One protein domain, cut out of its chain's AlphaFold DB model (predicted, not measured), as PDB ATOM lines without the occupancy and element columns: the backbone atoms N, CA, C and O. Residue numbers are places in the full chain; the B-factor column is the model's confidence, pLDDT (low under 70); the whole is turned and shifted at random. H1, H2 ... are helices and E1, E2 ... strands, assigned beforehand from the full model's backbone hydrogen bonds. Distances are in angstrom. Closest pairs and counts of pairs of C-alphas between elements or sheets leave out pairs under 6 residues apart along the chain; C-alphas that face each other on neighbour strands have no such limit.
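This is residues 99 to 183 of the 183 residues of an uncharacterized protein of Methanosphaera sp (UniProt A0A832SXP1). A small antiparallel sheet of four strands makes one end, and the four helices reach away from it: H1 and H2 form a helical hairpin whose link, residues 116 to 122, lies at the far end from the E3 and E4 hairpin, while the short helices H3 and H4 follow E2 at the sheet, and H4 packs on residues 125 to 129 of H2. The 85 printed residues hold four named helices and four named strands, E1 H1 H2 E2 H3 H4 E3 E4 along the chain; the sheet's order is E2 E1 E3 E4, and the class is mixed. The whole is compact, with a radius of gyration of the C-alphas of 12.2 A and spans of 35 by 27 by 23 A.

E1, residues 99 to 103, begins at C-alpha 99 (200.529, 187.484, 170.657). H1 is residues 106 to 115, 14.2 A long, and H2 residues 123 to 140, 24.6 A long, with a kink of 27 degrees near residue 134. E2 is residues 146 to 149, H3 150 to 156, H4 159 to 166, E3 171 to 174, and E4 177 to 180, ending at C-alpha 180 (195.861, 179.933, 160.115).

E1 and E2 are antiparallel, with N 101 and O 148 2.9 A apart, within hydrogen-bond range. E1 and E3 are antiparallel, with N 100 and O 173 at 2.8 A. E3 and E4 form a hairpin, with N 172 and O 179 at 2.8 A. E2, H3, H4 and E3 make a split strand-helix-strand unit, two strands running the same way with E1 between them, its crossover right-handed. H3 is on the sheet at a height of 5.5 A, over none of its strands. H1 and H2 touch as a hairpin, closest at the C-alphas of Asp 107 and Ser 140, 4.8 A, at a shallow tilt of 22 degrees. H2 touches H4 with residues 125 to 129 alone, closest at the C-alphas of Ile 125 and Ala 161, 5.5 A. H3 and H4 only just touch, with 3 pairs of C-alphas within 8 A, closest at those of Glu 154 and Val 162, 6.6 A. Every O i to N i+4 pair is within hydrogen-bond range in H1 and H4, but 12 of 14 in H2 and 1 of 3 in H3, where 3 of 4 O i to N i+3 pairs are.

The C-alphas of Asn 120 and Gly 176, the two farthest apart, are 36.2 A apart. The printed part has no cut and no long link. Residues 118 to 120 and 183 have pLDDT under 70.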
ATOM      1  N   HIS A  99     201.252 188.714 170.954       97.69
ATOM      2  CA  HIS A  99     200.529 187.484 170.657       97.69
ATOM      3  C   HIS A  99     199.029 187.754 170.556       97.69
ATOM      4  O   HIS A  99     198.403 188.153 171.536       97.69
ATOM      5  N   TYR A 100     198.451 187.556 169.371       98.62
ATOM      6  CA  TYR A 100     197.064 187.919 169.084       98.62
ATOM      7  C   TYR A 100     196.278 186.812 168.401       98.62
ATOM      8  O   TYR A 100     196.822 185.994 167.657       98.62
ATOM      9  N   LEU A 101     194.965 186.871 168.593       98.50
ATOM     10  CA  LEU A 101     193.968 186.113 167.854       98.50
ATOM     11  C   LEU A 101     193.183 187.059 166.955       98.50
ATOM     12  O   LEU A 101     192.663 188.069 167.432       98.50
ATOM     13  N   PHE A 102     193.075 186.717 165.676       98.56
ATOM     14  CA  PHE A 102     192.219 187.414 164.725       98.56
ATOM     15  C   PHE A 102     191.035 186.533 164.334       98.56
ATOM     16  O   PHE A 102     191.202 185.347 164.039       98.56
ATOM     17  N   PHE A 103     189.858 187.140 164.309       98.31
ATOM     18  CA  PHE A 103     188.574 186.540 163.967       98.31
ATOM     19  C   PHE A 103     187.971 187.327 162.802       98.31
ATOM     20  O   PHE A 103     188.019 188.557 162.816       98.31
ATOM     21  N   ASP A 104     187.416 186.638 161.809       97.62
ATOM     22  CA  ASP A 104     186.795 187.230 160.613       97.62
ATOM     23  C   ASP A 104     185.318 186.856 160.423       97.62
ATOM     24  O   ASP A 104     184.662 187.363 159.513       97.62
ATOM     25  N   ASP A 105     184.781 186.018 161.308       97.19
ATOM     26  CA  ASP A 105     183.362 185.701 161.439       97.19
ATOM     27  C   ASP A 105     183.010 185.699 162.934       97.19
ATOM     28  O   ASP A 105     182.676 184.676 163.542       97.19
ATOM     29  N   TRP A 106     183.204 186.864 163.557       97.06
ATOM     30  CA  TRP A 106     183.278 186.999 165.007       97.06
ATOM     31  C   TRP A 106     182.041 186.464 165.727       97.06
ATOM     32  O   TRP A 106     182.161 185.716 166.701       97.06
ATOM     33  N   ASP A 107     180.847 186.774 165.222       97.31
ATOM     34  CA  ASP A 107     179.603 186.295 165.813       97.31
ATOM     35  C   ASP A 107     179.517 184.762 165.814       97.31
ATOM     36  O   ASP A 107     179.290 184.124 166.854       97.31
ATOM     37  N   ARG A 108     179.768 184.142 164.661       96.88
ATOM     38  CA  ARG A 108     179.726 182.690 164.524       96.88
ATOM     39  C   ARG A 108     180.810 182.019 165.359       96.88
ATOM     40  O   ARG A 108     180.543 180.985 165.977       96.88
ATOM     41  N   GLN A 109     182.013 182.584 165.389       97.25
ATOM     42  CA  GLN A 109     183.140 182.048 166.149       97.25
ATOM     43  C   GLN A 109     182.871 182.127 167.656       97.25
ATOM     44  O   GLN A 109     183.049 181.121 168.338       97.25
ATOM     45  N   LEU A 110     182.313 183.231 168.165       96.62
ATOM     46  CA  LEU A 110     181.835 183.323 169.551       96.62
ATOM     47  C   LEU A 110     180.762 182.278 169.874       96.62
ATOM     48  O   LEU A 110     180.829 181.617 170.909       96.62
ATOM     49  N   ASN A 111     179.799 182.069 168.973       95.62
ATOM     50  CA  ASN A 111     178.780 181.029 169.146       95.62
ATOM     51  C   ASN A 111     179.405 179.622 169.188       95.62
ATOM     52  O   ASN A 111     178.934 178.748 169.916       95.62
ATOM     53  N   ALA A 112     180.469 179.386 168.417       95.44
ATOM     54  CA  ALA A 112     181.209 178.129 168.431       95.44
ATOM     55  C   ALA A 112     182.063 177.953 169.696       95.44
ATOM     56  O   ALA A 112     182.183 176.823 170.169       95.44
ATOM     57  N   ILE A 113     182.631 179.036 170.238       95.50
ATOM     58  CA  ILE A 113     183.327 179.052 171.534       95.50
ATOM     59  C   ILE A 113     182.341 178.680 172.643       95.50
ATOM     60  O   ILE A 113     182.600 177.738 173.385       95.50
ATOM     61  N   ASN A 114     181.179 179.339 172.696       93.06
ATOM     62  CA  ASN A 114     180.178 179.067 173.724       93.06
ATOM     63  C   ASN A 114     179.691 177.608 173.672       93.06
ATOM     64  O   ASN A 114     179.593 176.935 174.686       93.06
ATOM     65  N   LYS A 115     179.488 177.039 172.476       91.94
ATOM     66  CA  LYS A 115     179.096 175.623 172.328       91.94
ATOM     67  C   LYS A 115     180.132 174.624 172.853       91.94
ATOM     68  O   LYS A 115     179.773 173.474 173.099       91.94
ATOM     69  N   CYS A 116     181.396 175.018 173.023       86.56
ATOM     70  CA  CYS A 116     182.411 174.145 173.608       86.56
ATOM     71  C   CYS A 116     182.201 173.891 175.105       86.56
ATOM     72  O   CYS A 116     182.830 172.974 175.615       86.56
ATOM     73  N   THR A 117     181.322 174.629 175.791       79.75
ATOM     74  CA  THR A 117     180.991 174.405 177.210       79.75
ATOM     75  C   THR A 117     180.015 173.244 177.434       79.75
ATOM     76  O   THR A 117     179.789 172.832 178.569       79.75
ATOM     77  N   VAL A 118     179.453 172.663 176.366       67.31
ATOM     78  CA  VAL A 118     178.493 171.554 176.449       67.31
ATOM     79  C   VAL A 118     179.237 170.225 176.677       67.31
ATOM     80  O   VAL A 118     179.704 169.595 175.729       67.31
ATOM     81  N   GLY A 119     179.358 169.785 177.938       65.88
ATOM     82  CA  GLY A 119     179.969 168.501 178.330       65.88
ATOM     83  C   GLY A 119     180.485 168.471 179.779       65.88
ATOM     84  O   GLY A 119     180.311 169.432 180.516       65.88
ATOM     85  N   ASN A 120     181.153 167.378 180.190       62.06
ATOM     86  CA  ASN A 120     181.805 167.223 181.512       62.06
ATOM     87  C   ASN A 120     183.091 168.073 181.636       62.06
ATOM     88  O   ASN A 120     184.179 167.547 181.879       62.06
ATOM     89  N   ILE A 121     182.995 169.380 181.409       79.19
ATOM     90  CA  ILE A 121     184.094 170.330 181.602       79.19
ATOM     91  C   ILE A 121     183.990 170.905 183.022       79.19
ATOM     92  O   ILE A 121     182.904 170.982 183.591       79.19
ATOM     93  N   ASN A 122     185.127 171.269 183.618       89.06
ATOM     94  CA  ASN A 122     185.163 171.951 184.912       89.06
ATOM     95  C   ASN A 122     184.309 173.238 184.868       89.06
ATOM     96  O   ASN A 122     184.439 174.027 183.932       89.06
ATOM     97  N   GLN A 123     183.476 173.448 185.891       90.94
ATOM     98  CA  GLN A 123     182.584 174.602 186.014       90.94
ATOM     99  C   GLN A 123     183.316 175.949 185.936       90.94
ATOM    100  O   GLN A 123     182.772 176.884 185.357       90.94
ATOM    101  N   ASP A 124     184.550 176.048 186.435       91.38
ATOM    102  CA  ASP A 124     185.328 177.293 186.367       91.38
ATOM    103  C   ASP A 124     185.635 177.681 184.912       91.38
ATOM    104  O   ASP A 124     185.488 178.832 184.519       91.38
ATOM    105  N   ILE A 125     185.964 176.693 184.072       94.12
ATOM    106  CA  ILE A 125     186.205 176.906 182.636       94.12
ATOM    107  C   ILE A 125     184.904 177.321 181.939       94.12
ATOM    108  O   ILE A 125     184.921 178.154 181.038       94.12
ATOM    109  N   VAL A 126     183.774 176.726 182.337       94.12
ATOM    110  CA  VAL A 126     182.457 177.091 181.799       94.12
ATOM    111  C   VAL A 126     182.130 178.546 182.130       94.12
ATOM    112  O   VAL A 126     181.696 179.273 181.241       94.12
ATOM    113  N   ASN A 127     182.382 178.981 183.366       94.25
ATOM    114  CA  ASN A 127     182.153 180.360 183.790       94.25
ATOM    115  C   ASN A 127     183.042 181.336 183.006       94.25
ATOM    116  O   ASN A 127     182.512 182.274 182.425       94.25
ATOM    117  N   ASP A 128     184.344 181.060 182.879       96.31
ATOM    118  CA  ASP A 128     185.267 181.901 182.103       96.31
ATOM    119  C   ASP A 128     184.811 182.076 180.642       96.31
ATOM    120  O   ASP A 128     184.853 183.173 180.084       96.31
ATOM    121  N   ILE A 129     184.359 180.991 180.001       96.62
ATOM    122  CA  ILE A 129     183.861 181.043 178.622       96.62
ATOM    123  C   ILE A 129     182.538 181.812 178.535       96.62
ATOM    124  O   ILE A 129     182.345 182.579 177.587       96.62
ATOM    125  N   ASN A 130     181.632 181.629 179.496       95.06
ATOM    126  CA  ASN A 130     180.378 182.377 179.539       95.06
ATOM    127  C   ASN A 130     180.657 183.873 179.708       95.06
ATOM    128  O   ASN A 130     180.215 184.648 178.869       95.06
ATOM    129  N   ASP A 131     181.487 184.262 180.677       95.69
ATOM    130  CA  ASP A 131     181.870 185.657 180.917       95.69
ATOM    131  C   ASP A 131     182.505 186.288 179.668       95.69
ATOM    132  O   ASP A 131     182.127 187.383 179.243       95.69
ATOM    133  N   PHE A 132     183.441 185.577 179.028       96.69
ATOM    134  CA  PHE A 132     184.045 186.020 177.774       96.69
ATOM    135  C   PHE A 132     182.999 186.212 176.669       96.69
ATOM    136  O   PHE A 132     182.994 187.237 175.983       96.69
ATOM    137  N   THR A 133     182.120 185.232 176.465       95.81
ATOM    138  CA  THR A 133     181.151 185.273 175.365       95.81
ATOM    139  C   THR A 133     180.056 186.306 175.601       95.81
ATOM    140  O   THR A 133     179.752 187.050 174.673       95.81
ATOM    141  N   GLU A 134     179.519 186.424 176.814       94.56
ATOM    142  CA  GLU A 134     178.511 187.423 177.178       94.56
ATOM    143  C   GLU A 134     179.030 188.847 176.972       94.56
ATOM    144  O   GLU A 134     178.361 189.648 176.316       94.56
ATOM    145  N   LEU A 135     180.255 189.139 177.428       94.56
ATOM    146  CA  LEU A 135     180.878 190.453 177.254       94.56
ATOM    147  C   LEU A 135     180.981 190.849 175.774       94.56
ATOM    148  O   LEU A 135     180.686 191.983 175.398       94.56
ATOM    149  N   HIS A 136     181.394 189.913 174.919       95.19
ATOM    150  CA  HIS A 136     181.644 190.207 173.510       95.19
ATOM    151  C   HIS A 136     180.394 190.080 172.625       95.19
ATOM    152  O   HIS A 136     180.352 190.684 171.548       95.19
ATOM    153  N   LYS A 137     179.356 189.354 173.068       94.62
ATOM    154  CA  LYS A 137     178.085 189.229 172.335       94.62
ATOM    155  C   LYS A 137     177.313 190.528 172.212       94.62
ATOM    156  O   LYS A 137     176.569 190.681 171.250       94.62
ATOM    157  N   ILE A 138     177.547 191.486 173.106       92.25
ATOM    158  CA  ILE A 138     176.906 192.807 173.062       92.25
ATOM    159  C   ILE A 138     177.094 193.486 171.691       92.25
ATOM    160  O   ILE A 138     176.198 194.189 171.228       92.25
ATOM    161  N   TYR A 139     178.231 193.255 171.023       91.38
ATOM    162  CA  TYR A 139     178.574 193.924 169.761       91.38
ATOM    163  C   TYR A 139     178.688 192.987 168.552       91.38
ATOM    164  O   TYR A 139     178.770 193.478 167.421       91.38
ATOM    165  N   SER A 140     178.704 191.666 168.759       93.00
ATOM    166  CA  SER A 140     179.119 190.706 167.726       93.00
ATOM    167  C   SER A 140     178.210 190.673 166.504       93.00
ATOM    168  O   SER A 140     178.722 190.592 165.392       93.00
ATOM    169  N   ASP A 141     176.896 190.839 166.677       92.44
ATOM    170  CA  ASP A 141     175.917 190.849 165.576       92.44
ATOM    171  C   ASP A 141     176.232 191.906 164.502       92.44
ATOM    172  O   ASP A 141     175.871 191.763 163.335       92.44
ATOM    173  N   SER A 142     176.906 192.987 164.904       92.62
ATOM    174  CA  SER A 142     177.275 194.107 164.032       92.62
ATOM    175  C   SER A 142     178.763 194.161 163.687       92.62
ATOM    176  O   SER A 142     179.174 195.006 162.893       92.62
ATOM    177  N   GLN A 143     179.582 193.299 164.288       97.06
ATOM    178  CA  GLN A 143     181.036 193.378 164.237       97.06
ATOM    179  C   GLN A 143     181.599 192.089 163.644       97.06
ATOM    180  O   GLN A 143     181.708 191.089 164.339       97.06
ATOM    181  N   MET A 144     181.969 192.119 162.361       97.56
ATOM    182  CA  MET A 144     182.448 190.936 161.630       97.56
ATOM    183  C   MET A 144     183.852 190.490 162.060       97.56
ATOM    184  O   MET A 144     184.095 189.297 162.217       97.56
ATOM    185  N   TYR A 145     184.765 191.443 162.259       98.31
ATOM    186  CA  TYR A 145     186.170 191.163 162.560       98.31
ATOM    187  C   TYR A 145     186.515 191.493 164.008       98.31
ATOM    188  O   TYR A 145     185.995 192.464 164.556       98.31
ATOM    189  N   TYR A 146     187.448 190.763 164.610       98.25
ATOM    190  CA  TYR A 146     187.940 191.087 165.948       98.25
ATOM    191  C   TYR A 146     189.413 190.705 166.107       98.25
ATOM    192  O   TYR A 146     189.867 189.711 165.543       98.25
ATOM    193  N   LEU A 147     190.162 191.497 166.874       98.38
ATOM    194  CA  LEU A 147     191.572 191.264 167.180       98.38
ATOM    195  C   LEU A 147     191.759 191.336 168.695       98.38
ATOM    196  O   LEU A 147     191.413 192.346 169.300       98.38
ATOM    197  N   ILE A 148     192.301 190.277 169.295       97.81
ATOM    198  CA  ILE A 148     192.461 190.156 170.751       97.81
ATOM    199  C   ILE A 148     193.908 189.861 171.092       97.81
ATOM    200  O   ILE A 148     194.510 189.000 170.457       97.81
ATOM    201  N   ASN A 149     194.447 190.523 172.114       98.12
ATOM    202  CA  ASN A 149     195.736 190.169 172.702       98.12
ATOM    203  C   ASN A 149     195.572 188.991 173.675       98.12
ATOM    204  O   ASN A 149     194.813 189.076 174.641       98.12
ATOM    205  N   ILE A 150     196.301 187.898 173.444       97.38
ATOM    206  CA  ILE A 150     196.264 186.703 174.300       97.38
ATOM    207  C   ILE A 150     196.753 187.018 175.711       97.38
ATOM    208  O   ILE A 150     196.166 186.530 176.670       97.38
ATOM    209  N   VAL A 151     197.764 187.877 175.851       96.56
ATOM    210  CA  VAL A 151     198.319 188.250 177.160       96.56
ATOM    211  C   VAL A 151     197.262 188.922 178.037       96.56
ATOM    212  O   VAL A 151     197.289 188.770 179.255       96.56
ATOM    213  N   ASP A 152     196.319 189.654 177.443       97.19
ATOM    214  CA  ASP A 152     195.227 190.262 178.206       97.19
ATOM    215  C   ASP A 152     194.147 189.239 178.562       97.19
ATOM    216  O   ASP A 152     193.623 189.277 179.672       97.19
ATOM    217  N   LEU A 153     193.873 188.265 177.686       96.81
ATOM    218  CA  LEU A 153     192.971 187.156 178.011       96.81
ATOM    219  C   LEU A 153     193.508 186.286 179.148       96.81
ATOM    220  O   LEU A 153     192.751 185.931 180.044       96.81
ATOM    221  N   GLU A 154     194.800 185.962 179.143       97.38
ATOM    222  CA  GLU A 154     195.431 185.116 180.168       97.38
ATOM    223  C   GLU A 154     195.477 185.772 181.556       97.38
ATOM    224  O   GLU A 154     195.634 185.078 182.560       97.38
ATOM    225  N   LYS A 155     195.321 187.100 181.638       97.12
ATOM    226  CA  LYS A 155     195.147 187.809 182.916       97.12
ATOM    227  C   LYS A 155     193.728 187.686 183.470       97.12
ATOM    228  O   LYS A 155     193.546 187.868 184.671       97.12
ATOM    229  N   LEU A 156     192.742 187.450 182.605       95.88
ATOM    230  CA  LEU A 156     191.319 187.452 182.951       95.88
ATOM    231  C   LEU A 156     190.748 186.043 183.109       95.88
ATOM    232  O   LEU A 156     189.880 185.837 183.948       95.88
ATOM    233  N   TYR A 157     191.244 185.087 182.327       96.75
ATOM    234  CA  TYR A 157     190.676 183.748 182.215       96.75
ATOM    235  C   TYR A 157     191.741 182.673 182.397       96.75
ATOM    236  O   TYR A 157     192.925 182.867 182.105       96.75
ATOM    237  N   CYS A 158     191.321 181.490 182.837       95.44
ATOM    238  CA  CYS A 158     192.227 180.366 182.978       95.44
ATOM    239  C   CYS A 158     192.767 179.892 181.617       95.44
ATOM    240  O   CYS A 158     192.115 179.977 180.573       95.44
ATOM    241  N   LYS A 159     193.963 179.292 181.635       95.19
ATOM    242  CA  LYS A 159     194.660 178.820 180.428       95.19
ATOM    243  C   LYS A 159     193.802 177.919 179.531       95.19
ATOM    244  O   LYS A 159     193.854 178.037 178.312       95.19
ATOM    245  N   LEU A 160     193.003 177.025 180.119       94.81
ATOM    246  CA  LEU A 160     192.156 176.112 179.348       94.81
ATOM    247  C   LEU A 160     191.023 176.847 178.618       94.81
ATOM    248  O   LEU A 160     190.705 176.472 177.490       94.81
ATOM    249  N   ALA A 161     190.449 177.896 179.215       95.94
ATOM    250  CA  ALA A 161     189.468 178.745 178.544       95.94
ATOM    251  C   ALA A 161     190.116 179.512 177.379       95.94
ATOM    252  O   ALA A 161     189.601 179.483 176.258       95.94
ATOM    253  N   VAL A 162     191.302 180.094 177.596       97.44
ATOM    254  CA  VAL A 162     192.073 180.771 176.535       97.44
ATOM    255  C   VAL A 162     192.419 179.814 175.389       97.44
ATOM    256  O   VAL A 162     192.242 180.162 174.222       97.44
ATOM    257  N   ASP A 163     192.818 178.574 175.686       95.81
ATOM    258  CA  ASP A 163     193.090 177.549 174.672       95.81
ATOM    259  C   ASP A 163     191.835 177.174 173.857       95.81
ATOM    260  O   ASP A 163     191.935 176.889 172.658       95.81
ATOM    261  N   ILE A 164     190.647 177.165 174.475       95.38
ATOM    262  CA  ILE A 164     189.371 176.944 173.773       95.38
ATOM    263  C   ILE A 164     189.076 178.111 172.825       95.38
ATOM    264  O   ILE A 164     188.773 177.865 171.655       95.38
ATOM    265  N   ILE A 165     189.206 179.354 173.302       97.06
ATOM    266  CA  ILE A 165     189.004 180.574 172.502       97.06
ATOM    267  C   ILE A 165     189.957 180.578 171.303       97.06
ATOM    268  O   ILE A 165     189.528 180.707 170.154       97.06
ATOM    269  N   ARG A 166     191.246 180.339 171.558       97.25
ATOM    270  CA  ARG A 166     192.304 180.270 170.547       97.25
ATOM    271  C   ARG A 166     191.985 179.282 169.434       97.25
ATOM    272  O   ARG A 166     192.112 179.629 168.268       97.25
ATOM    273  N   LYS A 167     191.502 178.078 169.755       96.06
ATOM    274  CA  LYS A 167     191.144 177.056 168.748       96.06
ATOM    275  C   LYS A 167     190.027 177.482 167.789       96.06
ATOM    276  O   LYS A 167     189.780 176.773 166.813       96.06
ATOM    277  N   LYS A 168     189.314 178.571 168.081       96.94
ATOM    278  CA  LYS A 168     188.236 179.104 167.240       96.94
ATOM    279  C   LYS A 168     188.635 180.348 166.456       96.94
ATOM    280  O   LYS A 168     187.828 180.784 165.639       96.94
ATOM    281  N   ALA A 169     189.831 180.891 166.670       98.06
ATOM    282  CA  ALA A 169     190.328 182.026 165.906       98.06
ATOM    283  C   ALA A 169     190.586 181.660 164.443       98.06
ATOM    284  O   ALA A 169     190.824 180.503 164.102       98.06
ATOM    285  N   THR A 170     190.551 182.657 163.569       98.25
ATOM    286  CA  THR A 170     190.895 182.499 162.152       98.25
ATOM    287  C   THR A 170     192.409 182.450 162.000       98.25
ATOM    288  O   THR A 170     192.952 181.523 161.391       98.25
ATOM    289  N   LEU A 171     193.094 183.422 162.608       98.25
ATOM    290  CA  LEU A 171     194.549 183.521 162.619       98.25
ATOM    291  C   LEU A 171     195.072 183.664 164.047       98.25
ATOM    292  O   LEU A 171     194.459 184.313 164.893       98.25
ATOM    293  N   GLU A 172     196.260 183.122 164.271       98.19
ATOM    294  CA  GLU A 172     197.112 183.412 165.416       98.19
ATOM    295  C   GLU A 172     198.341 184.172 164.923       98.19
ATOM    296  O   GLU A 172     198.994 183.760 163.961       98.19
ATOM    297  N   ILE A 173     198.635 185.296 165.567       98.19
ATOM    298  CA  ILE A 173     199.768 186.160 165.257       98.19
ATOM    299  C   ILE A 173     200.703 186.120 166.454       98.19
ATOM    300  O   ILE A 173     200.328 186.602 167.515       98.19
ATOM    301  N   ASN A 174     201.903 185.571 166.297       97.38
ATOM    302  CA  ASN A 174     202.901 185.497 167.362       97.38
ATOM    303  C   ASN A 174     204.212 186.120 166.881       97.38
ATOM    304  O   ASN A 174     204.868 185.564 166.000       97.38
ATOM    305  N   ASP A 175     204.537 187.308 167.389       95.44
ATOM    306  CA  ASP A 175     205.713 188.092 166.992       95.44
ATOM    307  C   ASP A 175     205.878 188.200 165.462       95.44
ATOM    308  O   ASP A 175     206.949 188.018 164.879       95.44
ATOM    309  N   GLY A 176     204.755 188.483 164.789       90.75
ATOM    310  CA  GLY A 176     204.672 188.662 163.339       90.75
ATOM    311  C   GLY A 176     204.599 187.368 162.527       90.75
ATOM    312  O   GLY A 176     204.390 187.432 161.314       90.75
ATOM    313  N   VAL A 177     204.713 186.202 163.165       96.44
ATOM    314  CA  VAL A 177     204.427 184.910 162.535       96.44
ATOM    315  C   VAL A 177     202.918 184.693 162.524       96.44
ATOM    316  O   VAL A 177     202.290 184.636 163.578       96.44
ATOM    317  N   ILE A 178     202.337 184.564 161.332       96.94
ATOM    318  CA  ILE A 178     200.894 184.371 161.141       96.94
ATOM    319  C   ILE A 178     200.617 182.897 160.850       96.94
ATOM    320  O   ILE A 178     201.142 182.338 159.887       96.94
ATOM    321  N   THR A 179     199.756 182.284 161.659       97.06
ATOM    322  CA  THR A 179     199.301 180.897 161.502       97.06
ATOM    323  C   THR A 179     197.789 180.871 161.316       97.06
ATOM    324  O   THR A 179     197.062 181.441 162.123       97.06
ATOM    325  N   SER A 180     197.297 180.201 160.274       95.38
ATOM    326  CA  SER A 180     195.861 179.933 160.115       95.38
ATOM    327  C   SER A 180     195.446 178.772 161.018       95.38
ATOM    328  O   SER A 180     196.108 177.732 161.021       95.38
ATOM    329  N   ILE A 181     194.372 178.957 161.790       91.81
ATOM    330  CA  ILE A 181     193.874 177.955 162.742       91.81
ATOM    331  C   ILE A 181     192.645 177.242 162.176       91.81
ATOM    332  O   ILE A 181     192.679 176.030 161.960       91.81
ATOM    333  N   VAL A 182     191.556 177.979 161.945       76.94
ATOM    334  CA  VAL A 182     190.328 177.422 161.371       76.94
ATOM    335  C   VAL A 182     190.430 177.444 159.844       76.94
ATOM    336  O   VAL A 182     190.776 178.468 159.255       76.94
ATOM    337  N   ARG A 183     190.147 176.294 159.224       56.03
ATOM    338  CA  ARG A 183     189.909 176.142 157.782       56.03
ATOM    339  C   ARG A 183     188.418 176.057 157.503       56.03
ATOM    340  O   ARG A 183     187.719 175.420 158.326       56.03
TER     341      ARG A 183